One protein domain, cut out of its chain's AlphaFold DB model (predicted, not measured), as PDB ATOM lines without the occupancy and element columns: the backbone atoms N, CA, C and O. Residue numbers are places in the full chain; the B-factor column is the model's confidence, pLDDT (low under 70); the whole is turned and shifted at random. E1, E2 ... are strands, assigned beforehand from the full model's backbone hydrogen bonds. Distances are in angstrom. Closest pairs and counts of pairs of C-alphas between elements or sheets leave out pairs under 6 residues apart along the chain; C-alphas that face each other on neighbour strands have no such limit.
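This is residues 60 to 131 and 146 to 196 of the 197 residues of an uncharacterized protein of Nitrosopumilus maritimus (strain SCM1) (UniProt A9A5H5). Picture a small closed barrel of six antiparallel strands, E1, E2, E3, E4, E8 and E7 in that order round the ring, with a separate two-stranded hairpin, E5 and E6, outside it near the bend of E3 and the last residue of E4. The two longest strands, E7 and E8, make a bent hairpin in the barrel wall and run along the longest axis of the whole, while E4 joins E8 over a short stretch. The printed part has 123 residues with eight named strands, E1 to E8 along the chain, and no named helix; the class is all strand. It is compact, with a radius of gyration of the C-alphas of 13.6 A, and its rounded outline spans 39 by 31 by 27 A.

Start in the barrel with E7, residues 166 to 179, and E8, residues 182 to 195, an antiparallel hairpin joined by a tight link. Look at N 175 and O 187, 2.9 A apart and within hydrogen-bond range, and at N 169 and O 194, also 2.9 A. On the other side of E7 from E8 lies E1, residues 61 to 68, antiparallel to E7 at 139 degrees, with N 65 and O 170 2.8 A apart. Next round the ring comes E2, residues 76 to 81, in a hairpin with E1 at 161 degrees; N 79 and O 64 are 2.8 A apart. E3, residues 100 to 107, forms a hairpin with E2 at 129 degrees, and here N 76 and O 104 are 2.7 A apart. E4, residues 119 to 124, forms a hairpin with E3 at 123 degrees, with N 122 and O 105 2.8 A apart. E1 to E4 are a meander, each strand the antiparallel neighbour of the one before. The pairing of E3 is staggered: its residues 100 to 104 pair with E2 and its residues 104 to 107 with E4. Find E4 antiparallel to E8 to close the ring, where N 188 and O 119 are 2.8 A apart and C-alphas 120 and 187, 4.5 A apart, face each other. Outside this ring find the antiparallel hairpin of E5, residues 146 to 150, and E6, residues 157 to 161, at 156 degrees, with N 147 and O 160 2.9 A apart. The closest C-alphas of E3 and E6 are those of Tyr 103 and Phe 160, 6.5 A apart, and those of E4 and E5 are Ile 124 and Val 150, 7.8 A apart. E3 and E5 are near each other, while E6 and E7 are apart.

Find C-alpha 61 at (217.292, 189.206, 133.860), where E1 begins and runs 22.4 A. E3 is 21.7 A long and bends by 52 degrees at residue 103. C-alpha 146 at (225.166, 194.111, 110.347) begins E5. E7 runs 35.1 A and bends by 70 degrees at residue 169; E8 runs 35.7 A, bends by 60 degrees at residue 192 and ends at C-alpha 195, (236.476, 180.366, 124.601).

The two C-alphas farthest apart are those of Asp 180 and Ile 196, 41.4 A. Residues 132 to 145 are not printed, and C-alphas 131 and 146 are 14.0 A apart across this cut, which falls in the link from E4 to E5. The links from E2 to E3 and from E3 to E4 are long; in the first, the C-alphas of residues 82 to 99 lie 10 to 19 A from the mean of all C-alphas. The mean pLDDT of the printed part is 78.1, and 25 printed residues are under 70: look at residue 60, residues 69 to 77, 79 to 85, 87 to 88 and 109 to 114.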
ATOM      1  N   VAL A  60     215.762 186.543 137.620       62.91
ATOM      2  CA  VAL A  60     216.759 187.570 137.273       62.91
ATOM      3  C   VAL A  60     216.786 187.758 135.757       62.91
ATOM      4  O   VAL A  60     216.597 186.790 135.025       62.91
ATOM      5  N   SER A  61     217.007 188.981 135.277       77.06
ATOM      6  CA  SER A  61     217.292 189.206 133.860       77.06
ATOM      7  C   SER A  61     218.623 188.531 133.546       77.06
ATOM      8  O   SER A  61     219.644 188.924 134.095       77.06
ATOM      9  N   TYR A  62     218.621 187.508 132.700       81.19
ATOM     10  CA  TYR A  62     219.831 186.785 132.318       81.19
ATOM     11  C   TYR A  62     219.831 186.528 130.820       81.19
ATOM     12  O   TYR A  62     218.807 186.654 130.138       81.19
ATOM     13  N   GLY A  63     220.992 186.145 130.311       85.94
ATOM     14  CA  GLY A  63     221.144 185.922 128.894       85.94
ATOM     15  C   GLY A  63     222.363 185.120 128.498       85.94
ATOM     16  O   GLY A  63     223.189 184.704 129.313       85.94
ATOM     17  N   TYR A  64     222.445 184.922 127.189       87.06
ATOM     18  CA  TYR A  64     223.576 184.305 126.515       87.06
ATOM     19  C   TYR A  64     224.144 185.277 125.503       87.06
ATOM     20  O   TYR A  64     223.386 185.956 124.808       87.06
ATOM     21  N   GLY A  65     225.469 185.333 125.432       85.81
ATOM     22  CA  GLY A  65     226.202 186.273 124.607       85.81
ATOM     23  C   GLY A  65     227.146 185.570 123.648       85.81
ATOM     24  O   GLY A  65     227.751 184.549 123.983       85.81
ATOM     25  N   VAL A  66     227.292 186.141 122.463       84.81
ATOM     26  CA  VAL A  66     228.291 185.755 121.473       84.81
ATOM     27  C   VAL A  66     229.284 186.902 121.369       84.81
ATOM     28  O   VAL A  66     228.898 188.011 121.009       84.81
ATOM     29  N   VAL A  67     230.544 186.632 121.704       83.88
ATOM     30  CA  VAL A  67     231.625 187.622 121.691       83.88
ATOM     31  C   VAL A  67     232.466 187.421 120.442       83.88
ATOM     32  O   VAL A  67     232.905 186.296 120.176       83.88
ATOM     33  N   THR A  68     232.718 188.490 119.695       78.44
ATOM     34  CA  THR A  68     233.481 188.438 118.443       78.44
ATOM     35  C   THR A  68     234.848 189.120 118.534       78.44
ATOM     36  O   THR A  68     235.139 189.826 119.497       78.44
ATOM     37  N   GLU A  69     235.745 188.804 117.590       69.69
ATOM     38  CA  GLU A  69     237.163 189.225 117.612       69.69
ATOM     39  C   GLU A  69     237.370 190.740 117.541       69.69
ATOM     40  O   GLU A  69     238.452 191.196 117.911       69.69
ATOM     41  N   GLU A  70     236.388 191.515 117.070       58.69
ATOM     42  CA  GLU A  70     236.640 192.920 116.741       58.69
ATOM     43  C   GLU A  70     236.937 193.788 117.965       58.69
ATOM     44  O   GLU A  70     237.762 194.677 117.823       58.69
ATOM     45  N   ASN A  71     236.404 193.454 119.148       53.88
ATOM     46  CA  ASN A  71     236.927 193.732 120.496       53.88
ATOM     47  C   ASN A  71     235.943 193.106 121.503       53.88
ATOM     48  O   ASN A  71     234.735 193.141 121.282       53.88
ATOM     49  N   PHE A  72     236.420 192.612 122.653       55.94
ATOM     50  CA  PHE A  72     235.555 192.049 123.718       55.94
ATOM     51  C   PHE A  72     234.457 193.025 124.196       55.94
ATOM     52  O   PHE A  72     233.457 192.608 124.773       55.94
ATOM     53  N   PHE A  73     234.668 194.317 123.942       59.78
ATOM     54  CA  PHE A  73     233.822 195.435 124.330       59.78
ATOM     55  C   PHE A  73     232.927 195.962 123.199       59.78
ATOM     56  O   PHE A  73     231.925 196.598 123.496       59.78
ATOM     57  N   ASP A  74     233.224 195.689 121.924       58.72
ATOM     58  CA  ASP A  74     232.583 196.426 120.824       58.72
ATOM     59  C   ASP A  74     231.202 195.878 120.477       58.72
ATOM     60  O   ASP A  74     230.244 196.648 120.411       58.72
ATOM     61  N   THR A  75     231.072 194.557 120.328       59.59
ATOM     62  CA  THR A  75     229.784 193.959 119.978       59.59
ATOM     63  C   THR A  75     229.621 192.569 120.578       59.59
ATOM     64  O   THR A  75     230.198 191.580 120.126       59.59
ATOM     65  N   ILE A  76     228.753 192.478 121.576       62.88
ATOM     66  CA  ILE A  76     228.201 191.233 122.077       62.88
ATOM     67  C   ILE A  76     226.788 191.138 121.552       62.88
ATOM     68  O   ILE A  76     225.920 191.955 121.861       62.88
ATOM     69  N   LEU A  77     226.541 190.105 120.765       62.59
ATOM     70  CA  LEU A  77     225.174 189.719 120.516       62.59
ATOM     71  C   LEU A  77     224.657 189.031 121.771       62.59
ATOM     72  O   LEU A  77     225.078 187.919 122.088       62.59
ATOM     73  N   VAL A  78     223.710 189.667 122.436       70.19
ATOM     74  CA  VAL A  78     223.051 189.124 123.614       70.19
ATOM     75  C   VAL A  78     221.670 188.622 123.259       70.19
ATOM     76  O   VAL A  78     220.996 189.178 122.398       70.19
ATOM     77  N   THR A  79     221.236 187.579 123.948       65.44
ATOM     78  CA  THR A  79     219.835 187.178 124.004       65.44
ATOM     79  C   THR A  79     219.377 187.286 125.440       65.44
ATOM     80  O   THR A  79     220.087 186.818 126.326       65.44
ATOM     81  N   ALA A  80     218.233 187.913 125.675       64.31
ATOM     82  CA  ALA A  80     217.709 188.101 127.019       64.31
ATOM     83  C   ALA A  80     216.187 187.969 127.025       64.31
ATOM     84  O   ALA A  80     215.518 188.142 126.002       64.31
ATOM     85  N   THR A  81     215.654 187.657 128.200       61.94
ATOM     86  CA  THR A  81     214.239 187.817 128.526       61.94
ATOM     87  C   THR A  81     214.141 188.652 129.788       61.94
ATOM     88  O   THR A  81     214.846 188.395 130.766       61.94
ATOM     89  N   HIS A  82     213.280 189.660 129.772       61.50
ATOM     90  CA  HIS A  82     212.950 190.415 130.966       61.50
ATOM     91  C   HIS A  82     211.562 191.032 130.860       61.50
ATOM     92  O   HIS A  82     211.073 191.343 129.774       61.50
ATOM     93  N   GLY A  83     210.911 191.163 132.013       59.66
ATOM     94  CA  GLY A  83     209.690 191.943 132.174       59.66
ATOM     95  C   GLY A  83     210.002 193.301 132.798       59.66
ATOM     96  O   GLY A  83     211.004 193.476 133.489       59.66
ATOM     97  N   GLY A  84     209.124 194.268 132.574       63.88
ATOM     98  CA  GLY A  84     209.169 195.606 133.155       63.88
ATOM     99  C   GLY A  84     209.803 196.684 132.276       63.88
ATOM    100  O   GLY A  84     209.683 197.853 132.628       63.88
ATOM    101  N   PHE A  85     210.395 196.354 131.124       69.38
ATOM    102  CA  PHE A  85     210.973 197.341 130.202       69.38
ATOM    103  C   PHE A  85     210.551 197.067 128.749       69.38
ATOM    104  O   PHE A  85     210.161 195.951 128.422       69.38
ATOM    105  N   LEU A  86     210.511 198.117 127.918       71.19
ATOM    106  CA  LEU A  86     210.245 198.022 126.476       71.19
ATOM    107  C   LEU A  86     211.505 198.448 125.716       71.19
ATOM    108  O   LEU A  86     211.667 199.606 125.338       71.19
ATOM    109  N   GLU A  87     212.398 197.494 125.536       64.88
ATOM    110  CA  GLU A  87     213.721 197.629 124.924       64.88
ATOM    111  C   GLU A  87     213.751 197.123 123.487       64.88
ATOM    112  O   GLU A  87     214.694 197.434 122.762       64.88
ATOM    113  N   SER A  88     212.741 196.357 123.062       69.94
ATOM    114  CA  SER A  88     212.752 195.697 121.762       69.94
ATOM    115  C   SER A  88     211.463 195.876 120.972       69.94
ATOM    116  O   SER A  88     210.350 195.764 121.485       69.94
ATOM    117  N   ALA A  89     211.616 196.035 119.653       75.25
ATOM    118  CA  ALA A  89     210.506 196.099 118.702       75.25
ATOM    119  C   ALA A  89     209.628 194.830 118.666       75.25
ATOM    120  O   ALA A  89     208.533 194.853 118.102       75.25
ATOM    121  N   VAL A  90     210.111 193.709 119.214       76.56
ATOM    122  CA  VAL A  90     209.399 192.416 119.224       76.56
ATOM    123  C   VAL A  90     208.445 192.249 120.414       76.56
ATOM    124  O   VAL A  90     207.603 191.336 120.424       76.56
ATOM    125  N   GLN A  91     208.559 193.120 121.414       75.50
ATOM    126  CA  GLN A  91     207.675 193.156 122.572       75.50
ATOM    127  C   GLN A  91     206.412 193.957 122.252       75.50
ATOM    128  O   GLN A  91     206.443 194.958 121.540       75.50
ATOM    129  N   ASN A  92     205.280 193.536 122.816       80.56
ATOM    130  CA  ASN A  92     204.038 194.311 122.744       80.56
ATOM    131  C   ASN A  92     203.907 195.338 123.886       80.56
ATOM    132  O   ASN A  92     202.950 196.112 123.906       80.56
ATOM    133  N   GLY A  93     204.835 195.328 124.848       75.69
ATOM    134  CA  GLY A  93     204.889 196.239 125.988       75.69
ATOM    135  C   GLY A  93     205.794 195.704 127.106       75.69
ATOM    136  O   GLY A  93     206.246 194.566 127.010       75.69
ATOM    137  N   PRO A  94     206.006 196.484 128.183       71.62
ATOM    138  CA  PRO A  94     206.898 196.104 129.283       71.62
ATOM    139  C   PRO A  94     206.554 194.777 129.968       71.62
ATOM    140  O   PRO A  94     207.426 194.088 130.474       71.62
ATOM    141  N   GLU A  95     205.282 194.387 129.975       75.12
ATOM    142  CA  GLU A  95     204.798 193.158 130.625       75.12
ATOM    143  C   GLU A  95     204.812 191.927 129.692       75.12
ATOM    144  O   GLU A  95     204.222 190.901 130.020       75.12
ATOM    145  N   ASP A  96     205.429 192.026 128.508       76.12
ATOM    146  CA  ASP A  96     205.530 190.950 127.509       76.12
ATOM    147  C   ASP A  96     206.980 190.438 127.432       76.12
ATOM    148  O   ASP A  96     207.669 190.716 126.442       76.12
ATOM    149  N   PRO A  97     207.481 189.731 128.472       75.31
ATOM    150  CA  PRO A  97     208.826 189.187 128.447       75.31
ATOM    151  C   PRO A  97     208.932 188.181 127.309       75.31
ATOM    152  O   PRO A  97     208.238 187.161 127.261       75.31
ATOM    153  N   LYS A  98     209.817 188.480 126.368       82.12
ATOM    154  CA  LYS A  98     210.101 187.630 125.222       82.12
ATOM    155  C   LYS A  98     211.587 187.496 125.083       82.12
ATOM    156  O   LYS A  98     212.308 188.474 125.219       82.12
ATOM    157  N   TRP A  99     212.021 186.305 124.714       84.56
ATOM    158  CA  TRP A  99     213.383 186.124 124.265       84.56
ATOM    159  C   TRP A  99     213.598 186.839 122.944       84.56
ATOM    160  O   TRP A  99     212.916 186.576 121.953       84.56
ATOM    161  N   HIS A 100     214.553 187.748 122.950       85.50
ATOM    162  CA  HIS A 100     214.985 188.475 121.775       85.50
ATOM    163  C   HIS A 100     216.475 188.745 121.873       85.50
ATOM    164  O   HIS A 100     217.111 188.397 122.868       85.50
ATOM    165  N   SER A 101     217.030 189.280 120.793       87.06
ATOM    166  CA  SER A 101     218.448 189.577 120.712       87.06
ATOM    167  C   SER A 101     218.702 191.068 120.621       87.06
ATOM    168  O   SER A 101     217.843 191.818 120.157       87.06
ATOM    169  N   HIS A 102     219.906 191.464 121.006       87.81
ATOM    170  CA  HIS A 102     220.440 192.797 120.801       87.81
ATOM    171  C   HIS A 102     221.905 192.710 120.414       87.81
ATOM    172  O   HIS A 102     222.612 191.809 120.864       87.81
ATOM    173  N   TYR A 103     222.366 193.678 119.633       87.06
ATOM    174  CA  TYR A 103     223.771 194.039 119.653       87.06
ATOM    175  C   TYR A 103     224.024 194.978 120.815       87.06
ATOM    176  O   TYR A 103     223.263 195.923 121.006       87.06
ATOM    177  N   VAL A 104     225.059 194.682 121.591       86.19
ATOM    178  CA  VAL A 104     225.452 195.443 122.770       86.19
ATOM    179  C   VAL A 104     226.935 195.759 122.703       86.19
ATOM    180  O   VAL A 104     227.744 194.864 122.491       86.19
ATOM    181  N   THR A 105     227.283 197.006 122.970       84.44
ATOM    182  CA  THR A 105     228.652 197.420 123.279       84.44
ATOM    183  C   THR A 105     228.784 197.480 124.794       84.44
ATOM    184  O   THR A 105     227.942 198.083 125.466       84.44
ATOM    185  N   LEU A 106     229.816 196.843 125.340       83.50
ATOM    186  CA  LEU A 106     230.144 196.909 126.760       83.50
ATOM    187  C   LEU A 106     231.295 197.880 126.995       83.50
ATOM    188  O   LEU A 106     232.176 198.024 126.159       83.50
ATOM    189  N   THR A 107     231.344 198.482 128.173       81.25
ATOM    190  CA  THR A 107     232.535 199.184 128.667       81.25
ATOM    191  C   THR A 107     232.887 198.672 130.059       81.25
ATOM    192  O   THR A 107     232.011 198.162 130.762       81.25
ATOM    193  N   ASP A 108     234.167 198.747 130.434       76.50
ATOM    194  CA  ASP A 108     234.590 198.527 131.821       76.50
ATOM    195  C   ASP A 108     234.543 199.829 132.640       76.50
ATOM    196  O   ASP A 108     234.440 200.934 132.101       76.50
ATOM    197  N   ASP A 109     234.490 199.646 133.956       58.50
ATOM    198  CA  ASP A 109     234.195 200.629 134.996       58.50
ATOM    199  C   ASP A 109     235.101 201.883 134.954       58.50
ATOM    200  O   ASP A 109     236.316 201.811 135.154       58.50
ATOM    201  N   GLY A 110     234.488 203.060 134.760       50.78
ATOM    202  CA  GLY A 110     235.122 204.364 135.000       50.78
ATOM    203  C   GLY A 110     234.678 205.520 134.102       50.78
ATOM    204  O   GLY A 110     234.770 206.676 134.521       50.78
ATOM    205  N   ASP A 111     234.194 205.243 132.889       51.81
ATOM    206  CA  ASP A 111     234.082 206.296 131.867       51.81
ATOM    207  C   ASP A 111     232.726 207.012 131.816       51.81
ATOM    208  O   ASP A 111     232.683 208.171 131.390       51.81
ATOM    209  N   VAL A 112     231.632 206.395 132.286       53.44
ATOM    210  CA  VAL A 112     230.301 207.021 132.187       53.44
ATOM    211  C   VAL A 112     229.745 207.462 133.542       53.44
ATOM    212  O   VAL A 112     229.393 208.632 133.633       53.44
ATOM    213  N   ASN A 113     229.695 206.621 134.599       57.34
ATOM    214  CA  ASN A 113     229.128 207.028 135.914       57.34
ATOM    215  C   ASN A 113     229.527 206.211 137.186       57.34
ATOM    216  O   ASN A 113     228.992 206.507 138.257       57.34
ATOM    217  N   ASN A 114     230.430 205.214 137.135       66.81
ATOM    218  CA  ASN A 114     230.740 204.283 138.258       66.81
ATOM    219  C   ASN A 114     229.502 203.568 138.854       66.81
ATOM    220  O   ASN A 114     229.440 203.290 140.056       66.81
ATOM    221  N   ALA A 115     228.470 203.333 138.043       77.81
ATOM    222  CA  ALA A 115     227.221 202.722 138.499       77.81
ATOM    223  C   ALA A 115     227.329 201.193 138.650       77.81
ATOM    224  O   ALA A 115     226.590 200.598 139.436       77.81
ATOM    225  N   CYS A 116     228.257 200.573 137.919       82.00
ATOM    226  CA  CYS A 116     228.477 199.135 137.865       82.00
ATOM    227  C   CYS A 116     229.888 198.816 138.350       82.00
ATOM    228  O   CYS A 116     230.838 199.431 137.896       82.00
ATOM    229  N   SER A 117     230.056 197.818 139.220       79.12
ATOM    230  CA  SER A 117     231.383 197.379 139.692       79.12
ATOM    231  C   SER A 117     232.169 196.549 138.661       79.12
ATOM    232  O   SER A 117     233.050 195.774 139.033       79.12
ATOM    233  N   GLY A 118     231.773 196.610 137.391       80.50
ATOM    234  CA  GLY A 118     232.138 195.675 136.336       80.50
ATOM    235  C   GLY A 118     231.712 196.204 134.971       80.50
ATOM    236  O   GLY A 118     231.825 197.398 134.714       80.50
ATOM    237  N   LEU A 119     231.232 195.322 134.094       84.81
ATOM    238  CA  LEU A 119     230.824 195.720 132.751       84.81
ATOM    239  C   LEU A 119     229.476 196.447 132.781       84.81
ATOM    240  O   LEU A 119     228.570 196.067 133.526       84.81
ATOM    241  N   GLU A 120     229.327 197.451 131.927       85.31
ATOM    242  CA  GLU A 120     228.059 198.142 131.694       85.31
ATOM    243  C   GLU A 120     227.725 198.202 130.203       85.31
ATOM    244  O   GLU A 120     228.618 198.216 129.353       85.31
ATOM    245  N   ILE A 121     226.429 198.236 129.886       85.00
ATOM    246  CA  ILE A 121     225.946 198.466 128.521       85.00
ATOM    247  C   ILE A 121     226.204 199.929 128.146       85.00
ATOM    248  O   ILE A 121     225.548 200.831 128.668       85.00
ATOM    249  N   ALA A 122     227.133 200.149 127.217       82.38
ATOM    250  CA  ALA A 122     227.439 201.459 126.646       82.38
ATOM    251  C   ALA A 122     226.519 201.792 125.461       82.38
ATOM    252  O   ALA A 122     226.048 202.920 125.331       82.38
ATOM    253  N   ASP A 123     226.234 200.798 124.616       84.44
ATOM    254  CA  ASP A 123     225.323 200.929 123.480       84.44
ATOM    255  C   ASP A 123     224.501 199.649 123.299       84.44
ATOM    256  O   ASP A 123     224.944 198.561 123.668       84.44
ATOM    257  N   ILE A 124     223.289 199.775 122.759       86.25
ATOM    258  CA  ILE A 124     222.372 198.652 122.548       86.25
ATOM    259  C   ILE A 124     221.436 198.904 121.366       86.25
ATOM    260  O   ILE A 124     220.884 199.987 121.215       86.25
ATOM    261  N   SER A 125     221.201 197.900 120.526       87.00
ATOM    262  CA  SER A 125     220.304 198.021 119.372       87.00
ATOM    263  C   SER A 125     218.828 197.885 119.768       87.00
ATOM    264  O   SER A 125     218.461 196.886 120.352       87.00
ATOM    265  N   TYR A 126     217.916 198.775 119.370       85.50
ATOM    266  CA  TYR A 126     216.470 198.573 119.618       85.50
ATOM    267  C   TYR A 126     215.864 197.420 118.794       85.50
ATOM    268  O   TYR A 126     215.060 196.616 119.270       85.50
ATOM    269  N   HIS A 127     216.232 197.331 117.515       87.62
ATOM    270  CA  HIS A 127     215.844 196.208 116.665       87.62
ATOM    271  C   HIS A 127     216.643 194.953 117.026       87.62
ATOM    272  O   HIS A 127     217.836 195.037 117.323       87.62
ATOM    273  N   ALA A 128     215.982 193.797 116.957       86.75
ATOM    274  CA  ALA A 128     216.623 192.511 117.180       86.75
ATOM    275  C   ALA A 128     217.420 192.084 115.932       86.75
ATOM    276  O   ALA A 128     216.826 191.994 114.850       86.75
ATOM    277  N   PRO A 129     218.732 191.799 116.040       84.00
ATOM    278  CA  PRO A 129     219.565 191.332 114.931       84.00
ATOM    279  C   PRO A 129     219.312 189.857 114.582       84.00
ATOM    280  O   PRO A 129     220.248 189.068 114.512       84.00
ATOM    281  N   GLY A 130     218.057 189.481 114.329       85.50
ATOM    282  CA  GLY A 130     217.661 188.125 113.952       85.50
ATOM    283  C   GLY A 130     216.627 187.493 114.881       85.50
ATOM    284  O   GLY A 130     215.875 188.186 115.568       85.50
ATOM    285  N   GLU A 131     216.572 186.159 114.884       86.12
ATOM    286  CA  GLU A 131     215.601 185.373 115.654       86.12
ATOM    287  C   GLU A 131     216.266 184.568 116.775       86.12
ATOM    288  O   GLU A 131     217.309 183.939 116.586       86.12
ATOM    289  N   THR A 146     225.276 192.666 110.170       84.62
ATOM    290  CA  THR A 146     225.166 194.111 110.347       84.62
ATOM    291  C   THR A 146     223.720 194.506 110.577       84.62
ATOM    292  O   THR A 146     222.798 193.910 110.010       84.62
ATOM    293  N   LEU A 147     223.516 195.506 111.428       86.88
ATOM    294  CA  LEU A 147     222.194 196.029 111.738       86.88
ATOM    295  C   LEU A 147     222.250 197.541 111.948       86.88
ATOM    296  O   LEU A 147     222.874 198.019 112.891       86.88
ATOM    297  N   ASP A 148     221.509 198.280 111.129       89.19
ATOM    298  CA  ASP A 148     221.193 199.677 111.420       89.19
ATOM    299  C   ASP A 148     220.074 199.729 112.459       89.19
ATOM    300  O   ASP A 148     218.982 199.186 112.256       89.19
ATOM    301  N   SER A 149     220.337 200.376 113.589       88.31
ATOM    302  CA  SER A 149     219.383 200.455 114.686       88.31
ATOM    303  C   SER A 149     219.481 201.780 115.431       88.31
ATOM    304  O   SER A 149     220.237 202.679 115.072       88.31
ATOM    305  N   VAL A 150     218.644 201.917 116.451       86.31
ATOM    306  CA  VAL A 150     218.613 203.078 117.337       86.31
ATOM    307  C   VAL A 150     218.860 202.588 118.748       86.31
ATOM    308  O   VAL A 150     218.315 201.552 119.122       86.31
ATOM    309  N   ASN A 151     219.639 203.330 119.521       81.81
ATOM    310  CA  ASN A 151     219.792 203.089 120.941       81.81
ATOM    311  C   ASN A 151     218.493 203.476 121.675       81.81
ATOM    312  O   ASN A 151     218.083 204.636 121.610       81.81
ATOM    313  N   PRO A 152     217.813 202.546 122.366       76.19
ATOM    314  CA  PRO A 152     216.559 202.826 123.061       76.19
ATOM    315  C   PRO A 152     216.712 203.737 124.288       76.19
ATOM    316  O   PRO A 152     215.725 204.332 124.714       76.19
ATOM    317  N   MET A 153     217.917 203.862 124.851       73.75
ATOM    318  CA  MET A 153     218.211 204.715 126.008       73.75
ATOM    319  C   MET A 153     218.537 206.156 125.594       73.75
ATOM    320  O   MET A 153     218.079 207.095 126.240       73.75
ATOM    321  N   THR A 154     219.299 206.351 124.512       79.56
ATOM    322  CA  THR A 154     219.751 207.687 124.065       79.56
ATOM    323  C   THR A 154     218.957 208.238 122.879       79.56
ATOM    324  O   THR A 154     218.886 209.451 122.684       79.56
ATOM    325  N   GLY A 155     218.338 207.366 122.080       81.75
ATOM    326  CA  GLY A 155     217.660 207.710 120.830       81.75
ATOM    327  C   GLY A 155     218.600 207.909 119.634       81.75
ATOM    328  O   GLY A 155     218.136 208.307 118.563       81.75
ATOM    329  N   GLU A 156     219.899 207.651 119.787       85.88
ATOM    330  CA  GLU A 156     220.897 207.825 118.725       85.88
ATOM    331  C   GLU A 156     220.908 206.643 117.748       85.88
ATOM    332  O   GLU A 156     220.708 205.496 118.136       85.88
ATOM    333  N   SER A 157     221.111 206.913 116.456       88.12
ATOM    334  CA  SER A 157     221.199 205.871 115.424       88.12
ATOM    335  C   SER A 157     222.635 205.402 115.233       88.12
ATOM    336  O   SER A 157     223.501 206.238 114.995       88.12
ATOM    337  N   ASN A 158     222.843 204.085 115.223       84.38
ATOM    338  CA  ASN A 158     224.138 203.442 115.014       84.38
ATOM    339  C   ASN A 158     224.005 202.227 114.086       84.38
ATOM    340  O   ASN A 158     222.948 201.592 114.003       84.38
ATOM    341  N   THR A 159     225.095 201.904 113.394       87.56
ATOM    342  CA  THR A 159     225.250 200.633 112.682       87.56
ATOM    343  C   THR A 159     226.059 199.704 113.570       87.56
ATOM    344  O   THR A 159     227.207 200.001 113.889       87.56
ATOM    345  N   PHE A 160     225.460 198.584 113.951       81.56
ATOM    346  CA  PHE A 160     226.114 197.540 114.725       81.56
ATOM    347  C   PHE A 160     226.705 196.500 113.775       81.56
ATOM    348  O   PHE A 160     226.011 196.048 112.858       81.56
ATOM    349  N   ASP A 161     227.961 196.121 114.003       83.06
ATOM    350  CA  ASP A 161     228.643 195.040 113.292       83.06
ATOM    351  C   ASP A 161     228.980 193.924 114.281       83.06
ATOM    352  O   ASP A 161     229.680 194.134 115.272       83.06
ATOM    353  N   GLY A 162     228.437 192.736 114.034       75.44
ATOM    354  CA  GLY A 162     228.697 191.544 114.826       75.44
ATOM    355  C   GLY A 162     230.072 190.936 114.573       75.44
ATOM    356  O   GLY A 162     230.428 189.998 115.275       75.44
ATOM    357  N   GLY A 163     230.850 191.428 113.609       77.50
ATOM    358  CA  GLY A 163     232.201 190.965 113.308       77.50
ATOM    359  C   GLY A 163     232.251 189.691 112.458       77.50
ATOM    360  O   GLY A 163     231.242 189.138 112.013       77.50
ATOM    361  N   GLU A 164     233.463 189.197 112.200       76.00
ATOM    362  CA  GLU A 164     233.666 188.039 111.311       76.00
ATOM    363  C   GLU A 164     233.887 186.715 112.055       76.00
ATOM    364  O   GLU A 164     233.513 185.657 111.543       76.00
ATOM    365  N   ASN A 165     234.444 186.769 113.269       78.06
ATOM    366  CA  ASN A 165     234.875 185.597 114.034       78.06
ATOM    367  C   ASN A 165     234.316 185.641 115.457       78.06
ATOM    368  O   ASN A 165     234.419 186.668 116.119       78.06
ATOM    369  N   ILE A 166     233.783 184.521 115.958       79.69
ATOM    370  CA  ILE A 166     233.386 184.390 117.371       79.69
ATOM    371  C   ILE A 166     234.575 183.858 118.169       79.69
ATOM    372  O   ILE A 166     235.090 182.782 117.867       79.69
ATOM    373  N   VAL A 167     234.950 184.576 119.227       82.25
ATOM    374  CA  VAL A 167     236.024 184.186 120.156       82.25
ATOM    375  C   VAL A 167     235.516 183.502 121.403       82.25
ATOM    376  O   VAL A 167     236.254 182.750 122.038       82.25
ATOM    377  N   ALA A 168     234.278 183.778 121.801       85.06
ATOM    378  CA  ALA A 168     233.715 183.189 122.998       85.06
ATOM    379  C   ALA A 168     232.190 183.190 122.986       85.06
ATOM    380  O   ALA A 168     231.541 184.012 122.344       85.06
ATOM    381  N   ILE A 169     231.637 182.270 123.766       86.06
ATOM    382  CA  ILE A 169     230.254 182.303 124.223       86.06
ATOM    383  C   ILE A 169     230.264 182.641 125.706       86.06
ATOM    384  O   ILE A 169     231.080 182.103 126.458       86.06
ATOM    385  N   ILE A 170     229.357 183.514 126.120       86.75
ATOM    386  CA  ILE A 170     229.174 183.883 127.518       86.75
ATOM    387  C   ILE A 170     227.744 183.636 127.977       86.75
ATOM    388  O   ILE A 170     226.812 183.570 127.176       86.75
ATOM    389  N   SER A 171     227.577 183.510 129.282       87.88
ATOM    390  CA  SER A 171     226.296 183.630 129.966       87.88
ATOM    391  C   SER A 171     226.460 184.696 131.038       87.88
ATOM    392  O   SER A 171     227.538 184.833 131.626       87.88
ATOM    393  N   PHE A 172     225.422 185.490 131.252       85.19
ATOM    394  CA  PHE A 172     225.507 186.659 132.118       85.19
ATOM    395  C   PHE A 172     224.168 186.956 132.781       85.19
ATOM    396  O   PHE A 172     223.117 186.558 132.272       85.19
ATOM    397  N   ASP A 173     224.237 187.692 133.881       85.06
ATOM    398  CA  ASP A 173     223.100 188.383 134.478       85.06
ATOM    399  C   ASP A 173     223.126 189.867 134.100       85.06
ATOM    400  O   ASP A 173     224.184 190.458 133.874       85.06
ATOM    401  N   LEU A 174     221.938 190.461 134.030       82.25
ATOM    402  CA  LEU A 174     221.722 191.884 133.825       82.25
ATOM    403  C   LEU A 174     221.119 192.490 135.088       82.25
ATOM    404  O   LEU A 174     220.048 192.080 135.544       82.25
ATOM    405  N   THR A 175     221.771 193.526 135.604       84.12
ATOM    406  CA  THR A 175     221.291 194.267 136.772       84.12
ATOM    407  C   THR A 175     220.973 195.707 136.372       84.12
ATOM    408  O   THR A 175     221.898 196.483 136.122       84.12
ATOM    409  N   PRO A 176     219.689 196.107 136.303       81.69
ATOM    410  CA  PRO A 176     219.336 197.494 136.037       81.69
ATOM    411  C   PRO A 176     219.673 198.377 137.247       81.69
ATOM    412  O   PRO A 176     219.354 198.041 138.389       81.69
ATOM    413  N   VAL A 177     220.276 199.535 136.989       83.62
ATOM    414  CA  VAL A 177     220.582 200.561 137.991       83.62
ATOM    415  C   VAL A 177     219.673 201.757 137.765       83.62
ATOM    416  O   VAL A 177     219.597 202.296 136.661       83.62
ATOM    417  N   PHE A 178     218.991 202.176 138.828       83.31
ATOM    418  CA  PHE A 178     218.054 203.292 138.795       83.31
ATOM    419  C   PHE A 178     218.557 204.458 139.643       83.31
ATOM    420  O   PHE A 178     218.995 204.258 140.778       83.31
ATOM    421  N   ASN A 179     218.400 205.674 139.130       81.12
ATOM    422  CA  ASN A 179     218.579 206.912 139.880       81.12
ATOM    423  C   ASN A 179     217.283 207.724 139.818       81.12
ATOM    424  O   ASN A 179     216.727 207.917 138.742       81.12
ATOM    425  N   ASP A 180     216.757 208.136 140.972       85.94
ATOM    426  CA  ASP A 180     215.469 208.840 141.091       85.94
ATOM    427  C   ASP A 180     214.279 208.160 140.365       85.94
ATOM    428  O   ASP A 180     213.290 208.798 140.009       85.94
ATOM    429  N   GLY A 181     214.340 206.832 140.202       79.75
ATOM    430  CA  GLY A 181     213.307 206.033 139.530       79.75
ATOM    431  C   GLY A 181     213.460 205.931 138.010       79.75
ATOM    432  O   GLY A 181     212.658 205.245 137.379       79.75
ATOM    433  N   GLU A 182     214.486 206.551 137.428       78.44
ATOM    434  CA  GLU A 182     214.843 206.430 136.013       78.44
ATOM    435  C   GLU A 182     215.984 205.421 135.841       78.44
ATOM    436  O   GLU A 182     216.915 205.385 136.646       78.44
ATOM    437  N   LEU A 183     215.898 204.568 134.813       77.75
ATOM    438  CA  LEU A 183     216.969 203.628 134.471       77.75
ATOM    439  C   LEU A 183     218.166 204.423 133.943       77.75
ATOM    440  O   LEU A 183     218.029 205.133 132.949       77.75
ATOM    441  N   THR A 184     219.325 204.293 134.586       80.44
ATOM    442  CA  THR A 184     220.545 205.001 134.169       80.44
ATOM    443  C   THR A 184     221.576 204.079 133.542       80.44
ATOM    444  O   THR A 184     222.257 204.485 132.608       80.44
ATOM    445  N   ASN A 185     221.702 202.851 134.050       84.00
ATOM    446  CA  ASN A 185     222.697 201.886 133.591       84.00
ATOM    447  C   ASN A 185     222.119 200.470 133.647       84.00
ATOM    448  O   ASN A 185     221.196 200.185 134.412       84.00
ATOM    449  N   VAL A 186     222.710 199.566 132.872       83.44
ATOM    450  CA  VAL A 186     222.484 198.124 132.983       83.44
ATOM    451  C   VAL A 186     223.847 197.469 133.148       83.44
ATOM    452  O   VAL A 186     224.677 197.524 132.240       83.44
ATOM    453  N   CYS A 187     224.081 196.886 134.320       85.69
ATOM    454  CA  CYS A 187     225.315 196.174 134.624       85.69
ATOM    455  C   CYS A 187     225.252 194.753 134.076       85.69
ATOM    456  O   CYS A 187     224.187 194.131 134.099       85.69
ATOM    457  N   VAL A 188     226.392 194.245 133.616       85.19
ATOM    458  CA  VAL A 188     226.535 192.908 133.045       85.19
ATOM    459  C   VAL A 188     227.515 192.100 133.884       85.19
ATOM    460  O   VAL A 188     228.714 192.380 133.910       85.19
ATOM    461  N   ASP A 189     227.004 191.058 134.531       86.00
ATOM    462  CA  ASP A 189     227.795 190.140 135.344       86.00
ATOM    463  C   ASP A 189     228.010 188.838 134.567       86.00
ATOM    464  O   ASP A 189     227.095 188.033 134.402       86.00
ATOM    465  N   VAL A 190     229.222 188.628 134.040       85.31
ATOM    466  CA  VAL A 190     229.556 187.416 133.272       85.31
ATOM    467  C   VAL A 190     229.763 186.235 134.221       85.31
ATOM    468  O   VAL A 190     230.728 186.198 134.985       85.31
ATOM    469  N   ASN A 191     228.886 185.239 134.115       85.38
ATOM    470  CA  ASN A 191     228.854 184.061 134.984       85.38
ATOM    471  C   ASN A 191     229.462 182.815 134.325       85.38
ATOM    472  O   ASN A 191     230.043 181.968 135.006       85.38
ATOM    473  N   GLY A 192     229.365 182.702 132.998       84.25
ATOM    474  CA  GLY A 192     229.961 181.622 132.215       84.25
ATOM    475  C   GLY A 192     230.756 182.164 131.035       84.25
ATOM    476  O   GLY A 192     230.327 183.101 130.369       84.25
ATOM    477  N   LEU A 193     231.910 181.553 130.760       85.69
ATOM    478  CA  LEU A 193     232.772 181.889 129.625       85.69
ATOM    479  C   LEU A 193     233.278 180.609 128.961       85.69
ATOM    480  O   LEU A 193     233.951 179.789 129.587       85.69
ATOM    481  N   TYR A 194     232.998 180.475 127.671       85.56
ATOM    482  CA  TYR A 194     233.492 179.399 126.830       85.56
ATOM    483  C   TYR A 194     234.291 179.970 125.652       85.56
ATOM    484  O   TYR A 194     233.696 180.437 124.680       85.56
ATOM    485  N   PRO A 195     235.634 179.935 125.710       83.06
ATOM    486  CA  PRO A 195     236.476 180.366 124.601       83.06
ATOM    487  C   PRO A 195     236.368 179.409 123.408       83.06
ATOM    488  O   PRO A 195     236.496 178.190 123.558       83.06
ATOM    489  N   ILE A 196     236.191 179.967 122.217       79.31
ATOM    490  CA  ILE A 196     236.240 179.259 120.940       79.31
ATOM    491  C   ILE A 196     237.681 179.341 120.432       79.31
ATOM    492  O   ILE A 196     238.287 180.410 120.417       79.31
TER     493      ILE A 196